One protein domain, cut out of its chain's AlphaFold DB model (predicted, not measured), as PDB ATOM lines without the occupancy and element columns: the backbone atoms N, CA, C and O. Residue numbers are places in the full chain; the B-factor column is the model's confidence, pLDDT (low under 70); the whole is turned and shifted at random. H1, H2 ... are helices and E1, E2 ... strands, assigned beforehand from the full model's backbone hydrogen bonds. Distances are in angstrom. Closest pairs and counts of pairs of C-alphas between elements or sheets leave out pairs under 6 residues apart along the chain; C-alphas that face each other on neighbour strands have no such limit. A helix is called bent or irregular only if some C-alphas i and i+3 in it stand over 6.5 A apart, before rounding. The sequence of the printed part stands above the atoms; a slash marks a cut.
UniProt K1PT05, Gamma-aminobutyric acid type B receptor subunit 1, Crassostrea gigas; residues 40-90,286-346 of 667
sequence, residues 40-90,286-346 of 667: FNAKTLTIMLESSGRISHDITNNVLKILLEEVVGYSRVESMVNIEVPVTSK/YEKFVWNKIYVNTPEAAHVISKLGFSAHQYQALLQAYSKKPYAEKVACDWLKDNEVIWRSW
ATOM      1  N   PHE A  40      -3.323 -42.646   2.840       71.75
ATOM      2  CA  PHE A  40      -1.963 -43.069   3.152       71.75
ATOM      3  C   PHE A  40      -1.784 -43.198   4.670       71.75
ATOM      4  O   PHE A  40      -2.248 -42.347   5.427       71.75
ATOM      5  N   ASN A  41      -1.119 -44.264   5.133       67.00
ATOM      6  CA  ASN A  41      -0.856 -44.535   6.557       67.00
ATOM      7  C   ASN A  41      -2.091 -44.425   7.466       67.00
ATOM      8  O   ASN A  41      -2.079 -43.747   8.493       67.00
ATOM      9  N   ALA A  42      -3.170 -45.094   7.070       59.84
ATOM     10  CA  ALA A  42      -4.439 -45.098   7.789       59.84
ATOM     11  C   ALA A  42      -5.137 -43.724   7.922       59.84
ATOM     12  O   ALA A  42      -6.014 -43.545   8.767       59.84
ATOM     13  N   LYS A  43      -4.747 -42.737   7.104       69.19
ATOM     14  CA  LYS A  43      -5.296 -41.379   7.132       69.19
ATOM     15  C   LYS A  43      -5.668 -40.908   5.733       69.19
ATOM     16  O   LYS A  43      -4.958 -41.160   4.760       69.19
ATOM     17  N   THR A  44      -6.763 -40.162   5.652       74.81
ATOM     18  CA  THR A  44      -7.095 -39.380   4.460       74.81
ATOM     19  C   THR A  44      -6.251 -38.110   4.455       74.81
ATOM     20  O   THR A  44      -6.328 -37.311   5.391       74.81
ATOM     21  N   LEU A  45      -5.458 -37.927   3.404       81.38
ATOM     22  CA  LEU A  45      -4.590 -36.769   3.207       81.38
ATOM     23  C   LEU A  45      -5.171 -35.817   2.151       81.38
ATOM     24  O   LEU A  45      -5.985 -36.218   1.316       81.38
ATOM     25  N   THR A  46      -4.746 -34.555   2.201       85.12
ATOM     26  CA  THR A  46      -5.002 -33.557   1.152       85.12
ATOM     27  C   THR A  46      -3.918 -33.675   0.075       85.12
ATOM     28  O   THR A  46      -2.742 -33.856   0.399       85.12
ATOM     29  N   ILE A  47      -4.297 -33.579  -1.202       87.00
ATOM     30  CA  ILE A  47      -3.339 -33.390  -2.298       87.00
ATOM     31  C   ILE A  47      -2.931 -31.915  -2.294       87.00
ATOM     32  O   ILE A  47      -3.758 -31.055  -2.588       87.00
ATOM     33  N   MET A  48      -1.675 -31.635  -1.946       88.12
ATOM     34  CA  MET A  48      -1.133 -30.276  -1.955       88.12
ATOM     35  C   MET A  48      -0.518 -29.972  -3.323       88.12
ATOM     36  O   MET A  48       0.358 -30.707  -3.779       88.12
ATOM     37  N   LEU A  49      -0.975 -28.901  -3.966       87.44
ATOM     38  CA  LEU A  49      -0.403 -28.349  -5.190       87.44
ATOM     39  C   LEU A  49       0.516 -27.190  -4.811       87.44
ATOM     40  O   LEU A  49       0.057 -26.163  -4.316       87.44
ATOM     41  N   GLU A  50       1.817 -27.349  -5.016       80.88
ATOM     42  CA  GLU A  50       2.751 -26.249  -4.795       80.88
ATOM     43  C   GLU A  50       2.665 -25.262  -5.961       80.88
ATOM     44  O   GLU A  50       2.869 -25.626  -7.117       80.88
ATOM     45  N   SER A  51       2.343 -24.012  -5.649       73.50
ATOM     46  CA  SER A  51       2.280 -22.892  -6.579       73.50
ATOM     47  C   SER A  51       3.389 -21.903  -6.285       73.50
ATOM     48  O   SER A  51       3.915 -21.859  -5.177       73.50
ATOM     49  N   SER A  52       3.740 -21.092  -7.270       74.31
ATOM     50  CA  SER A  52       4.749 -20.053  -7.126       74.31
ATOM     51  C   SER A  52       4.169 -18.660  -7.257       74.31
ATOM     52  O   SER A  52       3.009 -18.492  -7.612       74.31
ATOM     53  N   GLY A  53       5.018 -17.649  -7.062       69.50
ATOM     54  CA  GLY A  53       4.688 -16.266  -7.398       69.50
ATOM     55  C   GLY A  53       4.437 -16.000  -8.882       69.50
ATOM     56  O   GLY A  53       4.057 -14.888  -9.239       69.50
ATOM     57  N   ARG A  54       4.654 -16.977  -9.776       79.31
ATOM     58  CA  ARG A  54       4.367 -16.795 -11.198       79.31
ATOM     59  C   ARG A  54       2.888 -17.004 -11.467       79.31
ATOM     60  O   ARG A  54       2.354 -18.096 -11.284       79.31
ATOM     61  N   ILE A  55       2.278 -15.989 -12.065       86.38
ATOM     62  CA  ILE A  55       0.881 -16.013 -12.502       86.38
ATOM     63  C   ILE A  55       0.568 -17.210 -13.405       86.38
ATOM     64  O   ILE A  55      -0.482 -17.832 -13.281       86.38
ATOM     65  N   SER A  56       1.477 -17.579 -14.305       86.31
ATOM     66  CA  SER A  56       1.259 -18.730 -15.178       86.31
ATOM     67  C   SER A  56       1.204 -20.062 -14.423       86.31
ATOM     68  O   SER A  56       0.410 -20.939 -14.769       86.31
ATOM     69  N   HIS A  57       2.019 -20.224 -13.381       84.00
ATOM     70  CA  HIS A  57       1.992 -21.412 -12.536       84.00
ATOM     71  C   HIS A  57       0.709 -21.449 -11.703       84.00
ATOM     72  O   HIS A  57       0.056 -22.485 -11.638       84.00
ATOM     73  N   ASP A  58       0.282 -20.302 -11.173       87.12
ATOM     74  CA  ASP A  58      -0.980 -20.182 -10.445       87.12
ATOM     75  C   ASP A  58      -2.190 -20.560 -11.316       87.12
ATOM     76  O   ASP A  58      -2.998 -21.411 -10.941       87.12
ATOM     77  N   ILE A  59      -2.281 -20.032 -12.543       91.00
ATOM     78  CA  ILE A  59      -3.359 -20.388 -13.482       91.00
ATOM     79  C   ILE A  59      -3.341 -21.890 -13.797       91.00
ATOM     80  O   ILE A  59      -4.377 -22.552 -13.733       91.00
ATOM     81  N   THR A  60      -2.176 -22.450 -14.129       91.44
ATOM     82  CA  THR A  60      -2.063 -23.874 -14.494       91.44
ATOM     83  C   THR A  60      -2.325 -24.818 -13.313       91.44
ATOM     84  O   THR A  60      -2.939 -25.870 -13.508       91.44
ATOM     85  N   ASN A  61      -1.977 -24.427 -12.085       90.50
ATOM     86  CA  ASN A  61      -2.355 -25.151 -10.871       90.50
ATOM     87  C   ASN A  61      -3.859 -25.097 -10.604       90.50
ATOM     88  O   ASN A  61      -4.439 -26.114 -10.230       90.50
ATOM     89  N   ASN A  62      -4.514 -23.961 -10.853       92.62
ATOM     90  CA  ASN A  62      -5.973 -23.872 -10.777       92.62
ATOM     91  C   ASN A  62      -6.653 -24.763 -11.831       92.62
ATOM     92  O   ASN A  62      -7.635 -25.432 -11.514       92.62
ATOM     93  N   VAL A  63      -6.098 -24.868 -13.048       94.12
ATOM     94  CA  VAL A  63      -6.573 -25.835 -14.059       94.12
ATOM     95  C   VAL A  63      -6.491 -27.267 -13.520       94.12
ATOM     96  O   VAL A  63      -7.473 -28.007 -13.583       94.12
ATOM     97  N   LEU A  64      -5.345 -27.662 -12.955       94.19
ATOM     98  CA  LEU A  64      -5.173 -28.994 -12.373       94.19
ATOM     99  C   LEU A  64      -6.125 -29.235 -11.192       94.19
ATOM    100  O   LEU A  64      -6.743 -30.296 -11.127       94.19
ATOM    101  N   LYS A  65      -6.273 -28.259 -10.288       93.00
ATOM    102  CA  LYS A  65      -7.173 -28.334  -9.130       93.00
ATOM    103  C   LYS A  65      -8.609 -28.627  -9.565       93.00
ATOM    104  O   LYS A  65      -9.170 -29.629  -9.126       93.00
ATOM    105  N   ILE A  66      -9.155 -27.834 -10.492       93.19
ATOM    106  CA  ILE A  66     -10.525 -28.009 -11.002       93.19
ATOM    107  C   ILE A  66     -10.693 -29.402 -11.630       93.19
ATOM    108  O   ILE A  66     -11.656 -30.106 -11.331       93.19
ATOM    109  N   LEU A  67      -9.737 -29.854 -12.454       93.00
ATOM    110  CA  LEU A  67      -9.799 -31.191 -13.054       93.00
ATOM    111  C   LEU A  67      -9.780 -32.305 -11.996       93.00
ATOM    112  O   LEU A  67     -10.536 -33.273 -12.108       93.00
ATOM    113  N   LEU A  68      -8.943 -32.192 -10.963       92.00
ATOM    114  CA  LEU A  68      -8.872 -33.197  -9.904       92.00
ATOM    115  C   LEU A  68     -10.146 -33.234  -9.050       92.00
ATOM    116  O   LEU A  68     -10.604 -34.329  -8.719       92.00
ATOM    117  N   GLU A  69     -10.731 -32.085  -8.718       90.25
ATOM    118  CA  GLU A  69     -11.898 -31.987  -7.832       90.25
ATOM    119  C   GLU A  69     -13.223 -32.286  -8.543       90.25
ATOM    120  O   GLU A  69     -14.035 -33.080  -8.047       90.25
ATOM    121  N   GLU A  70     -13.430 -31.684  -9.714       90.19
ATOM    122  CA  GLU A  70     -14.713 -31.707 -10.422       90.19
ATOM    123  C   GLU A  70     -14.802 -32.805 -11.477       90.19
ATOM    124  O   GLU A  70     -15.895 -33.292 -11.723       90.19
ATOM    125  N   VAL A  71     -13.689 -33.244 -12.080       89.44
ATOM    126  CA  VAL A  71     -13.716 -34.280 -13.134       89.44
ATOM    127  C   VAL A  71     -13.266 -35.636 -12.597       89.44
ATOM    128  O   VAL A  71     -13.943 -36.647 -12.786       89.44
ATOM    129  N   VAL A  72     -12.124 -35.678 -11.907       88.62
ATOM    130  CA  VAL A  72     -11.588 -36.920 -11.328       88.62
ATOM    131  C   VAL A  72     -12.266 -37.255  -9.996       88.62
ATOM    132  O   VAL A  72     -12.416 -38.431  -9.662       88.62
ATOM    133  N   GLY A  73     -12.721 -36.253  -9.240       87.38
ATOM    134  CA  GLY A  73     -13.524 -36.431  -8.031       87.38
ATOM    135  C   GLY A  73     -12.747 -36.483  -6.714       87.38
ATOM    136  O   GLY A  73     -13.307 -36.951  -5.722       87.38
ATOM    137  N   TYR A  74     -11.485 -36.049  -6.656       86.75
ATOM    138  CA  TYR A  74     -10.740 -35.957  -5.396       86.75
ATOM    139  C   TYR A  74     -11.345 -34.890  -4.481       86.75
ATOM    140  O   TYR A  74     -11.513 -33.745  -4.872       86.75
ATOM    141  N   SER A  75     -11.687 -35.257  -3.245       78.75
ATOM    142  CA  SER A  75     -12.444 -34.371  -2.347       78.75
ATOM    143  C   SER A  75     -11.609 -33.355  -1.557       78.75
ATOM    144  O   SER A  75     -12.186 -32.585  -0.798       78.75
ATOM    145  N   ARG A  76     -10.274 -33.428  -1.618       84.19
ATOM    146  CA  ARG A  76      -9.352 -32.585  -0.834       84.19
ATOM    147  C   ARG A  76      -8.122 -32.237  -1.668       84.19
ATOM    148  O   ARG A  76      -7.136 -32.980  -1.629       84.19
ATOM    149  N   VAL A  77      -8.192 -31.139  -2.414       85.19
ATOM    150  CA  VAL A  77      -7.065 -30.589  -3.173       85.19
ATOM    151  C   VAL A  77      -6.862 -29.136  -2.751       85.19
ATOM    152  O   VAL A  77      -7.772 -28.320  -2.834       85.19
ATOM    153  N   GLU A  78      -5.672 -28.806  -2.265       85.06
ATOM    154  CA  GLU A  78      -5.351 -27.458  -1.782       85.06
ATOM    155  C   GLU A  78      -4.078 -26.958  -2.459       85.06
ATOM    156  O   GLU A  78      -3.169 -27.742  -2.725       85.06
ATOM    157  N   SER A  79      -4.001 -25.656  -2.724       76.94
ATOM    158  CA  SER A  79      -2.796 -25.025  -3.269       76.94
ATOM    159  C   SER A  79      -2.010 -24.348  -2.148       76.94
ATOM    160  O   SER A  79      -2.590 -23.646  -1.323       76.94
ATOM    161  N   MET A  80      -0.691 -24.534  -2.123       67.38
ATOM    162  CA  MET A  80       0.230 -23.862  -1.203       67.38
ATOM    163  C   MET A  80       1.217 -23.026  -2.008       67.38
ATOM    164  O   MET A  80       1.797 -23.526  -2.967       67.38
ATOM    165  N   VAL A  81       1.429 -21.768  -1.628       57.44
ATOM    166  CA  VAL A  81       2.433 -20.918  -2.279       57.44
ATOM    167  C   VAL A  81       3.806 -21.215  -1.674       57.44
ATOM    168  O   VAL A  81       4.017 -20.978  -0.488       57.44
ATOM    169  N   ASN A  82       4.733 -21.716  -2.489       54.59
ATOM    170  CA  ASN A  82       6.147 -21.889  -2.164       54.59
ATOM    171  C   ASN A  82       7.013 -21.093  -3.151       54.59
ATOM    172  O   ASN A  82       6.714 -20.983  -4.342       54.59
ATOM    173  N   ILE A  83       8.130 -20.552  -2.665       47.19
ATOM    174  CA  ILE A  83       9.141 -19.909  -3.515       47.19
ATOM    175  C   ILE A  83       9.799 -21.009  -4.364       47.19
ATOM    176  O   ILE A  83      10.307 -21.990  -3.823       47.19
ATOM    177  N   GLU A  84       9.742 -20.874  -5.693       51.47
ATOM    178  CA  GLU A  84      10.162 -21.911  -6.650       51.47
ATOM    179  C   GLU A  84      11.588 -22.417  -6.422       51.47
ATOM    180  O   GLU A  84      12.495 -21.648  -6.099       51.47
ATOM    181  N   VAL A  85      11.821 -23.678  -6.806       49.56
ATOM    182  CA  VAL A  85      13.142 -24.133  -7.258       49.56
ATOM    183  C   VAL A  85      13.085 -24.358  -8.771       49.56
ATOM    184  O   VAL A  85      12.707 -25.439  -9.222       49.56
ATOM    185  N   PRO A  86      13.425 -23.353  -9.595       54.50
ATOM    186  CA  PRO A  86      13.358 -23.493 -11.043       54.50
ATOM    187  C   PRO A  86      14.400 -24.496 -11.538       54.50
ATOM    188  O   PRO A  86      15.579 -24.406 -11.183       54.50
ATOM    189  N   VAL A  87      13.986 -25.427 -12.397       52.50
ATOM    190  CA  VAL A  87      14.901 -26.395 -13.008       52.50
ATOM    191  C   VAL A  87      15.592 -25.730 -14.196       52.50
ATOM    192  O   VAL A  87      14.963 -25.329 -15.175       52.50
ATOM    193  N   THR A  88      16.909 -25.567 -14.092       55.66
ATOM    194  CA  THR A  88      17.756 -25.140 -15.215       55.66
ATOM    195  C   THR A  88      18.338 -26.367 -15.909       55.66
ATOM    196  O   THR A  88      18.414 -27.439 -15.314       55.66
ATOM    197  N   SER A  89      18.844 -26.209 -17.134       52.38
ATOM    198  CA  SER A  89      19.483 -27.293 -17.903       52.38
ATOM    199  C   SER A  89      20.669 -27.986 -17.205       52.38
ATOM    200  O   SER A  89      21.089 -29.052 -17.645       52.38
ATOM    201  N   LYS A  90      21.206 -27.415 -16.115       52.72
ATOM    202  CA  LYS A  90      22.270 -28.007 -15.287       52.72
ATOM    203  C   LYS A  90      21.809 -28.468 -13.895       52.72
ATOM    204  O   LYS A  90      22.620 -29.038 -13.162       52.72
ATOM    205  N   TYR A 286       9.477 -25.873 -17.019       77.00
ATOM    206  CA  TYR A 286       8.538 -26.260 -15.974       77.00
ATOM    207  C   TYR A 286       8.361 -27.770 -16.029       77.00
ATOM    208  O   TYR A 286       7.696 -28.279 -16.930       77.00
ATOM    209  N   GLU A 287       8.983 -28.472 -15.092       81.19
ATOM    210  CA  GLU A 287       8.849 -29.920 -14.941       81.19
ATOM    211  C   GLU A 287       7.844 -30.233 -13.827       81.19
ATOM    212  O   GLU A 287       7.742 -29.510 -12.833       81.19
ATOM    213  N   LYS A 288       7.085 -31.314 -13.996       87.06
ATOM    214  CA  LYS A 288       6.054 -31.757 -13.059       87.06
ATOM    215  C   LYS A 288       6.645 -32.821 -12.149       87.06
ATOM    216  O   LYS A 288       6.866 -33.952 -12.577       87.06
ATOM    217  N   PHE A 289       6.848 -32.481 -10.885       85.31
ATOM    218  CA  PHE A 289       7.309 -33.426  -9.873       85.31
ATOM    219  C   PHE A 289       6.159 -33.840  -8.965       85.31
ATOM    220  O   PHE A 289       5.384 -33.004  -8.507       85.31
ATOM    221  N   VAL A 290       6.053 -35.136  -8.687       86.44
ATOM    222  CA  VAL A 290       5.001 -35.690  -7.831       86.44
ATOM    223  C   VAL A 290       5.615 -36.546  -6.737       86.44
ATOM    224  O   VAL A 290       6.498 -37.366  -6.987       86.44
ATOM    225  N   TRP A 291       5.127 -36.388  -5.508       86.56
ATOM    226  CA  TRP A 291       5.494 -37.282  -4.414       86.56
ATOM    227  C   TRP A 291       5.094 -38.721  -4.757       86.56
ATOM    228  O   TRP A 291       3.946 -38.982  -5.118       86.56
ATOM    229  N   ASN A 292       6.008 -39.680  -4.609       81.19
ATOM    230  CA  ASN A 292       5.779 -41.064  -5.033       81.19
ATOM    231  C   ASN A 292       4.519 -41.688  -4.399       81.19
ATOM    232  O   ASN A 292       3.829 -42.485  -5.028       81.19
ATOM    233  N   LYS A 293       4.134 -41.272  -3.186       81.94
ATOM    234  CA  LYS A 293       2.895 -41.762  -2.563       81.94
ATOM    235  C   LYS A 293       1.634 -41.263  -3.265       81.94
ATOM    236  O   LYS A 293       0.674 -42.023  -3.322       81.94
ATOM    237  N   ILE A 294       1.629 -40.052  -3.822       83.88
ATOM    238  CA  ILE A 294       0.541 -39.574  -4.692       83.88
ATOM    239  C   ILE A 294       0.564 -40.386  -5.989       83.88
ATOM    240  O   ILE A 294      -0.461 -40.941  -6.377       83.88
ATOM    241  N   TYR A 295       1.739 -40.551  -6.604       82.94
ATOM    242  CA  TYR A 295       1.877 -41.326  -7.841       82.94
ATOM    243  C   TYR A 295       1.275 -42.740  -7.727       82.94
ATOM    244  O   TYR A 295       0.578 -43.200  -8.628       82.94
ATOM    245  N   VAL A 296       1.491 -43.403  -6.588       78.31
ATOM    246  CA  VAL A 296       1.078 -44.795  -6.366       78.31
ATOM    247  C   VAL A 296      -0.341 -44.925  -5.813       78.31
ATOM    248  O   VAL A 296      -1.103 -45.770  -6.277       78.31
ATOM    249  N   ASN A 297      -0.723 -44.102  -4.831       78.31
ATOM    250  CA  ASN A 297      -2.026 -44.229  -4.167       78.31
ATOM    251  C   ASN A 297      -3.143 -43.443  -4.870       78.31
ATOM    252  O   ASN A 297      -4.307 -43.599  -4.510       78.31
ATOM    253  N   THR A 298      -2.808 -42.605  -5.857       83.31
ATOM    254  CA  THR A 298      -3.772 -41.818  -6.644       83.31
ATOM    255  C   THR A 298      -3.474 -41.912  -8.148       83.31
ATOM    256  O   THR A 298      -3.149 -40.910  -8.788       83.31
ATOM    257  N   PRO A 299      -3.556 -43.113  -8.752       83.94
ATOM    258  CA  PRO A 299      -3.122 -43.337 -10.131       83.94
ATOM    259  C   PRO A 299      -3.883 -42.479 -11.152       83.94
ATOM    260  O   PRO A 299      -3.315 -42.085 -12.167       83.94
ATOM    261  N   GLU A 300      -5.147 -42.134 -10.892       86.94
ATOM    262  CA  GLU A 300      -5.916 -41.238 -11.759       86.94
ATOM    263  C   GLU A 300      -5.401 -39.799 -11.697       86.94
ATOM    264  O   GLU A 300      -5.286 -39.158 -12.739       86.94
ATOM    265  N   ALA A 301      -5.039 -39.302 -10.508       89.25
ATOM    266  CA  ALA A 301      -4.428 -37.980 -10.374       89.25
ATOM    267  C   ALA A 301      -3.049 -37.959 -11.040       89.25
ATOM    268  O   ALA A 301      -2.763 -37.070 -11.836       89.25
ATOM    269  N   ALA A 302      -2.229 -38.983 -10.792       87.81
ATOM    270  CA  ALA A 302      -0.921 -39.141 -11.418       87.81
ATOM    271  C   ALA A 302      -1.011 -39.171 -12.953       87.81
ATOM    272  O   ALA A 302      -0.202 -38.541 -13.636       87.81
ATOM    273  N   HIS A 303      -2.025 -39.849 -13.501       90.00
ATOM    274  CA  HIS A 303      -2.297 -39.861 -14.935       90.00
ATOM    275  C   HIS A 303      -2.601 -38.457 -15.459       90.00
ATOM    276  O   HIS A 303      -1.931 -38.013 -16.393       90.00
ATOM    277  N   VAL A 304      -3.552 -37.750 -14.838       92.12
ATOM    278  CA  VAL A 304      -3.913 -36.383 -15.240       92.12
ATOM    279  C   VAL A 304      -2.695 -35.469 -15.179       92.12
ATOM    280  O   VAL A 304      -2.407 -34.800 -16.164       92.12
ATOM    281  N   ILE A 305      -1.915 -35.506 -14.095       91.88
ATOM    282  CA  ILE A 305      -0.694 -34.700 -13.963       91.88
ATOM    283  C   ILE A 305       0.302 -35.049 -15.075       91.88
ATOM    284  O   ILE A 305       0.860 -34.155 -15.705       91.88
ATOM    285  N   SER A 306       0.499 -36.333 -15.390       90.69
ATOM    286  CA  SER A 306       1.421 -36.741 -16.460       90.69
ATOM    287  C   SER A 306       0.998 -36.245 -17.847       90.69
ATOM    288  O   SER A 306       1.855 -35.895 -18.656       90.69
ATOM    289  N   LYS A 307      -0.311 -36.162 -18.113       93.50
ATOM    290  CA  LYS A 307      -0.865 -35.737 -19.405       93.50
ATOM    291  C   LYS A 307      -1.099 -34.235 -19.519       93.50
ATOM    292  O   LYS A 307      -1.071 -33.726 -20.635       93.50
ATOM    293  N   LEU A 308      -1.282 -33.547 -18.394       92.75
ATOM    294  CA  LEU A 308      -1.429 -32.099 -18.313       92.75
ATOM    295  C   LEU A 308      -0.244 -31.420 -19.006       92.75
ATOM    296  O   LEU A 308       0.906 -31.609 -18.606       92.75
ATOM    297  N   GLY A 309      -0.518 -30.624 -20.031       92.00
ATOM    298  CA  GLY A 309       0.522 -29.920 -20.763       92.00
ATOM    299  C   GLY A 309      -0.055 -28.858 -21.683       92.00
ATOM    300  O   GLY A 309      -1.085 -29.077 -22.316       92.00
ATOM    301  N   PHE A 310       0.624 -27.717 -21.769       92.44
ATOM    302  CA  PHE A 310       0.189 -26.565 -22.552       92.44
ATOM    303  C   PHE A 310       1.166 -26.283 -23.695       92.44
ATOM    304  O   PHE A 310       2.382 -26.251 -23.503       92.44
ATOM    305  N   SER A 311       0.638 -26.039 -24.894       92.62
ATOM    306  CA  SER A 311       1.430 -25.500 -26.002       92.62
ATOM    307  C   SER A 311       1.801 -24.037 -25.743       92.62
ATOM    308  O   SER A 311       1.148 -23.354 -24.954       92.62
ATOM    309  N   ALA A 312       2.820 -23.523 -26.441       89.94
ATOM    310  CA  ALA A 312       3.234 -22.123 -26.305       89.94
ATOM    311  C   ALA A 312       2.072 -21.139 -26.541       89.94
ATOM    312  O   ALA A 312       1.861 -20.230 -25.744       89.94
ATOM    313  N   HIS A 313       1.259 -21.389 -27.571       91.56
ATOM    314  CA  HIS A 313       0.086 -20.571 -27.882       91.56
ATOM    315  C   HIS A 313      -0.989 -20.640 -26.784       91.56
ATOM    316  O   HIS A 313      -1.550 -19.620 -26.397       91.56
ATOM    317  N   GLN A 314      -1.281 -21.837 -26.257       92.94
ATOM    318  CA  GLN A 314      -2.246 -21.999 -25.159       92.94
ATOM    319  C   GLN A 314      -1.782 -21.264 -23.898       92.94
ATOM    320  O   GLN A 314      -2.577 -20.604 -23.235       92.94
ATOM    321  N   TYR A 315      -0.487 -21.355 -23.600       90.94
ATOM    322  CA  TYR A 315       0.123 -20.709 -22.448       90.94
ATOM    323  C   TYR A 315       0.063 -19.178 -22.549       90.94
ATOM    324  O   TYR A 315      -0.348 -18.510 -21.603       90.94
ATOM    325  N   GLN A 316       0.386 -18.616 -23.719       91.38
ATOM    326  CA  GLN A 316       0.260 -17.178 -23.981       91.38
ATOM    327  C   GLN A 316      -1.194 -16.698 -23.886       91.38
ATOM    328  O   GLN A 316      -1.456 -15.659 -23.283       91.38
ATOM    329  N   ALA A 317      -2.155 -17.463 -24.414       92.50
ATOM    330  CA  ALA A 317      -3.573 -17.112 -24.336       92.50
ATOM    331  C   ALA A 317      -4.083 -17.037 -22.884       92.50
ATOM    332  O   ALA A 317      -4.830 -16.118 -22.544       92.50
ATOM    333  N   LEU A 318      -3.649 -17.957 -22.010       93.75
ATOM    334  CA  LEU A 318      -3.955 -17.918 -20.572       93.75
ATOM    335  C   LEU A 318      -3.415 -16.642 -19.910       93.75
ATOM    336  O   LEU A 318      -4.130 -15.974 -19.164       93.75
ATOM    337  N   LEU A 319      -2.170 -16.279 -20.219       93.12
ATOM    338  CA  LEU A 319      -1.518 -15.084 -19.683       93.12
ATOM    339  C   LEU A 319      -2.194 -13.788 -20.157       93.12
ATOM    340  O   LEU A 319      -2.449 -12.896 -19.351       93.12
ATOM    341  N   GLN A 320      -2.565 -13.709 -21.436       91.81
ATOM    342  CA  GLN A 320      -3.330 -12.584 -21.989       91.81
ATOM    343  C   GLN A 320      -4.730 -12.467 -21.370       91.81
ATOM    344  O   GLN A 320      -5.224 -11.361 -21.138       91.81
ATOM    345  N   ALA A 321      -5.395 -13.596 -21.104       92.19
ATOM    346  CA  ALA A 321      -6.692 -13.605 -20.432       92.19
ATOM    347  C   ALA A 321      -6.581 -13.073 -18.996       92.19
ATOM    348  O   ALA A 321      -7.433 -12.288 -18.571       92.19
ATOM    349  N   TYR A 322      -5.503 -13.420 -18.289       91.19
ATOM    350  CA  TYR A 322      -5.221 -12.889 -16.959       91.19
ATOM    351  C   TYR A 322      -4.987 -11.378 -16.954       91.19
ATOM    352  O   TYR A 322      -5.548 -10.686 -16.106       91.19
ATOM    353  N   SER A 323      -4.260 -10.834 -17.935       87.06
ATOM    354  CA  SER A 323      -4.075  -9.378 -18.068       87.06
ATOM    355  C   SER A 323      -5.398  -8.609 -18.163       87.06
ATOM    356  O   SER A 323      -5.477  -7.457 -17.749       87.06
ATOM    357  N   LYS A 324      -6.456  -9.239 -18.694       85.12
ATOM    358  CA  LYS A 324      -7.803  -8.648 -18.780       85.12
ATOM    359  C   LYS A 324      -8.629  -8.857 -17.508       85.12
ATOM    360  O   LYS A 324      -9.500  -8.045 -17.210       85.12
ATOM    361  N   LYS A 325      -8.418  -9.972 -16.805       84.50
ATOM    362  CA  LYS A 325      -9.160 -10.379 -15.604       84.50
ATOM    363  C   LYS A 325      -8.173 -11.013 -14.608       84.50
ATOM    364  O   LYS A 325      -7.911 -12.210 -14.735       84.50
ATOM    365  N   PRO A 326      -7.656 -10.267 -13.614       83.00
ATOM    366  CA  PRO A 326      -6.584 -10.731 -12.727       83.00
ATOM    367  C   PRO A 326      -7.111 -11.666 -11.623       83.00
ATOM    368  O   PRO A 326      -7.004 -11.385 -10.435       83.00
ATOM    369  N   TYR A 327      -7.733 -12.773 -12.027       88.44
ATOM    370  CA  TYR A 327      -8.269 -13.815 -11.152       88.44
ATOM    371  C   TYR A 327      -7.928 -15.182 -11.750       88.44
ATOM    372  O   TYR A 327      -8.627 -15.660 -12.647       88.44
ATOM    373  N   ALA A 328      -6.849 -15.807 -11.267       89.62
ATOM    374  CA  ALA A 328      -6.301 -17.039 -11.842       89.62
ATOM    375  C   ALA A 328      -7.318 -18.189 -11.880       89.62
ATOM    376  O   ALA A 328      -7.464 -18.838 -12.914       89.62
ATOM    377  N   GLU A 329      -8.086 -18.379 -10.803       90.62
ATOM    378  CA  GLU A 329      -9.157 -19.381 -10.717       90.62
ATOM    379  C   GLU A 329     -10.214 -19.189 -11.816       90.62
ATOM    380  O   GLU A 329     -10.602 -20.135 -12.503       90.62
ATOM    381  N   LYS A 330     -10.636 -17.941 -12.050       92.19
ATOM    382  CA  LYS A 330     -11.631 -17.615 -13.077       92.19
ATOM    383  C   LYS A 330     -11.082 -17.817 -14.486       92.19
ATOM    384  O   LYS A 330     -11.784 -18.359 -15.331       92.19
ATOM    385  N   VAL A 331      -9.835 -17.415 -14.733       94.88
ATOM    386  CA  VAL A 331      -9.159 -17.624 -16.023       94.88
ATOM    387  C   VAL A 331      -8.994 -19.115 -16.316       94.88
ATOM    388  O   VAL A 331      -9.282 -19.551 -17.427       94.88
ATOM    389  N   ALA A 332      -8.590 -19.906 -15.319       94.62
ATOM    390  CA  ALA A 332      -8.495 -21.358 -15.429       94.62
ATOM    391  C   ALA A 332      -9.859 -21.993 -15.739       94.62
ATOM    392  O   ALA A 332      -9.960 -22.833 -16.634       94.62
ATOM    393  N   CYS A 333     -10.912 -21.560 -15.039       94.50
ATOM    394  CA  CYS A 333     -12.271 -22.045 -15.246       94.50
ATOM    395  C   CYS A 333     -12.819 -21.709 -16.644       94.50
ATOM    396  O   CYS A 333     -13.332 -22.593 -17.332       94.50
ATOM    397  N   ASP A 334     -12.684 -20.452 -17.081       94.62
ATOM    398  CA  ASP A 334     -13.097 -20.003 -18.417       94.62
ATOM    399  C   ASP A 334     -12.334 -20.803 -19.498       94.62
ATOM    400  O   ASP A 334     -12.941 -21.357 -20.412       94.62
ATOM    401  N   TRP A 335     -11.014 -20.981 -19.337       95.12
ATOM    402  CA  TRP A 335     -10.207 -21.769 -20.273       95.12
ATOM    403  C   TRP A 335     -10.649 -23.232 -20.353       95.12
ATOM    404  O   TRP A 335     -10.744 -23.781 -21.450       95.12
ATOM    405  N   LEU A 336     -10.941 -23.871 -19.215       95.12
ATOM    406  CA  LEU A 336     -11.431 -25.248 -19.195       95.12
ATOM    407  C   LEU A 336     -12.771 -25.383 -19.930       95.12
ATOM    408  O   LEU A 336     -12.949 -26.339 -20.685       95.12
ATOM    409  N   LYS A 337     -13.695 -24.431 -19.766       94.19
ATOM    410  CA  LYS A 337     -14.980 -24.433 -20.486       94.19
ATOM    411  C   LYS A 337     -14.791 -24.341 -21.998       94.19
ATOM    412  O   LYS A 337     -15.440 -25.074 -22.737       94.19
ATOM    413  N   ASP A 338     -13.857 -23.507 -22.442       94.81
ATOM    414  CA  ASP A 338     -13.619 -23.266 -23.867       94.81
ATOM    415  C   ASP A 338     -12.775 -24.367 -24.545       94.81
ATOM    416  O   ASP A 338     -12.763 -24.477 -25.771       94.81
ATOM    417  N   ASN A 339     -12.065 -25.199 -23.771       95.06
ATOM    418  CA  ASN A 339     -11.062 -26.148 -24.281       95.06
ATOM    419  C   ASN A 339     -11.341 -27.614 -23.898       95.06
ATOM    420  O   ASN A 339     -10.411 -28.408 -23.733       95.06
ATOM    421  N   GLU A 340     -12.619 -27.997 -23.806       92.75
ATOM    422  CA  GLU A 340     -13.067 -29.349 -23.429       92.75
ATOM    423  C   GLU A 340     -12.373 -30.480 -24.194       92.75
ATOM    424  O   GLU A 340     -11.905 -31.452 -23.600       92.75
ATOM    425  N   VAL A 341     -12.237 -30.333 -25.511       93.44
ATOM    426  CA  VAL A 341     -11.597 -31.337 -26.374       93.44
ATOM    427  C   VAL A 341     -10.144 -31.597 -25.964       93.44
ATOM    428  O   VAL A 341      -9.684 -32.738 -26.011       93.44
ATOM    429  N   ILE A 342      -9.425 -30.558 -25.532       93.88
ATOM    430  CA  ILE A 342      -8.014 -30.656 -25.161       93.88
ATOM    431  C   ILE A 342      -7.886 -31.382 -23.827       93.88
ATOM    432  O   ILE A 342      -7.236 -32.427 -23.762       93.88
ATOM    433  N   TRP A 343      -8.526 -30.879 -22.770       93.19
ATOM    434  CA  TRP A 343      -8.314 -31.446 -21.439       93.19
ATOM    435  C   TRP A 343      -8.969 -32.813 -21.260       93.19
ATOM    436  O   TRP A 343      -8.459 -33.618 -20.483       93.19
ATOM    437  N   ARG A 344     -10.016 -33.157 -22.025       91.44
ATOM    438  CA  ARG A 344     -10.563 -34.525 -22.030       91.44
ATOM    439  C   ARG A 344      -9.537 -35.570 -22.457       91.44
ATOM    440  O   ARG A 344      -9.617 -36.700 -21.987       91.44
ATOM    441  N   SER A 345      -8.554 -35.206 -23.284       93.38
ATOM    442  CA  SER A 345      -7.451 -36.108 -23.653       93.38
ATOM    443  C   SER A 345      -6.477 -36.389 -22.497       93.38
ATOM    444  O   SER A 345      -5.728 -37.364 -22.547       93.38
ATOM    445  N   TRP A 346      -6.492 -35.559 -21.447       94.00
ATOM    446  CA  TRP A 346      -5.681 -35.737 -20.239       94.00
ATOM    447  C   TRP A 346      -6.353 -36.631 -19.199       94.00
ATOM    448  O   TRP A 346      -5.709 -37.072 -18.247       94.00
TER     449      TRP A 346
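Overview. This is residues 40 to 90 and 286 to 346 of the 667 residues of the protein "Gamma-aminobutyric acid type B receptor subunit 1" of Crassostrea gigas (UniProt K1PT05). A small sheet of two parallel strands, E2 and E3, lies over one side of a long helix, H1, which is the core; H4 and H5 pack on H1 away from the sheet, and H3 packs on its later half. E4 lies beside H3, the short H2 joins E4 to H3 and makes a corner with H3 farther out from the core, H6 is near H1 and H5, E1 runs on outward from the start of E2, and residues 82 to 90 lead from E3 to a cut. The printed part has 112 residues, with four named strands and six named helices in the order E1, E2, H1, E3, E4, H2, H3, H4, H5, H6. The class is mixed, helices and strands; the whole is compact, with a radius of gyration of the C-alphas of 14.2 A and spans of 45 by 35 by 22 A.

Along the chain. E2 is residues 47 to 51, 12.7 A long, and E3 is residues 77 to 81, 13.6 A long. H1, residues 55 to 72, runs 24.4 A from C-alpha 55 at (0.881, -16.013, -12.502) to C-alpha 72 at (-11.588, -36.920, -11.328); it is neither bent nor irregular, but only just, with C-alphas 69 and 72 6.1 A apart. E1 is residues 43 to 45, beginning at (-5.296, -41.379, 7.132). E4, residues 287 to 291, is 13.3 A long, H2 is residues 292 to 297, and H3, residues 299 to 307, is 12.2 A long. H4, residues 312 to 324, is 19.0 A long, H5, residues 328 to 338, is 15.4 A long, and H6, residues 340 to 344, ends at (-10.563, -34.525, -22.030).

Arrangement. E2 and E3 are parallel neighbours at 29 degrees, with N 49 and O 78 2.8 A apart and N 78 and O 47 3.0 A apart, within hydrogen-bond range. E2, H1 and E3 form a strand-helix-strand unit, two parallel strands joined through a helix, with a right-handed crossover. E1 runs on into E2 at 27 degrees; E1 and E4 pair with no named strand. H1 is the hub. It touches H5 at a steep tilt of 58 degrees, the same way, closest at the C-alphas of Ile 59 and Ala 328, 4.7 A. Its residues 55 to 59 touch H4, about perpendicular at 78 degrees, with the C-alphas of Ser 56 and Leu 319 closest at 6.4 A. Its residues 64 to 72 touch H3 at a steep tilt of 38 degrees, opposite ways, with the C-alphas of Leu 68 and Ala 301 closest at 6.5 A. H4 touches H5 with residues 318 to 322, closest at the C-alphas of Tyr 322 and Val 331, 6.2 A. H2 and H3 touch only at the corner, closest at the C-alphas of Tyr 295 and Ala 302, 5.0 A. The helix packing is mostly crossed. H6 is near H1, and close to but not clearly touching H5. Every O i to N i+4 pair is within hydrogen-bond range in H2, H3, H4, H5 and H6, and 13 of 14 are in H1.

Size, cuts and confidence. The two C-alphas farthest apart, those of Ala 42 and Lys 324, are 45.2 A apart. Residues 91 to 285 are not printed, and C-alphas 90 and 286 across the cut are 13.9 A apart. The links printed whole are tight. The mean pLDDT of the printed part is 84.1; residues 41 to 43, 53 and 80 to 90 are under 70.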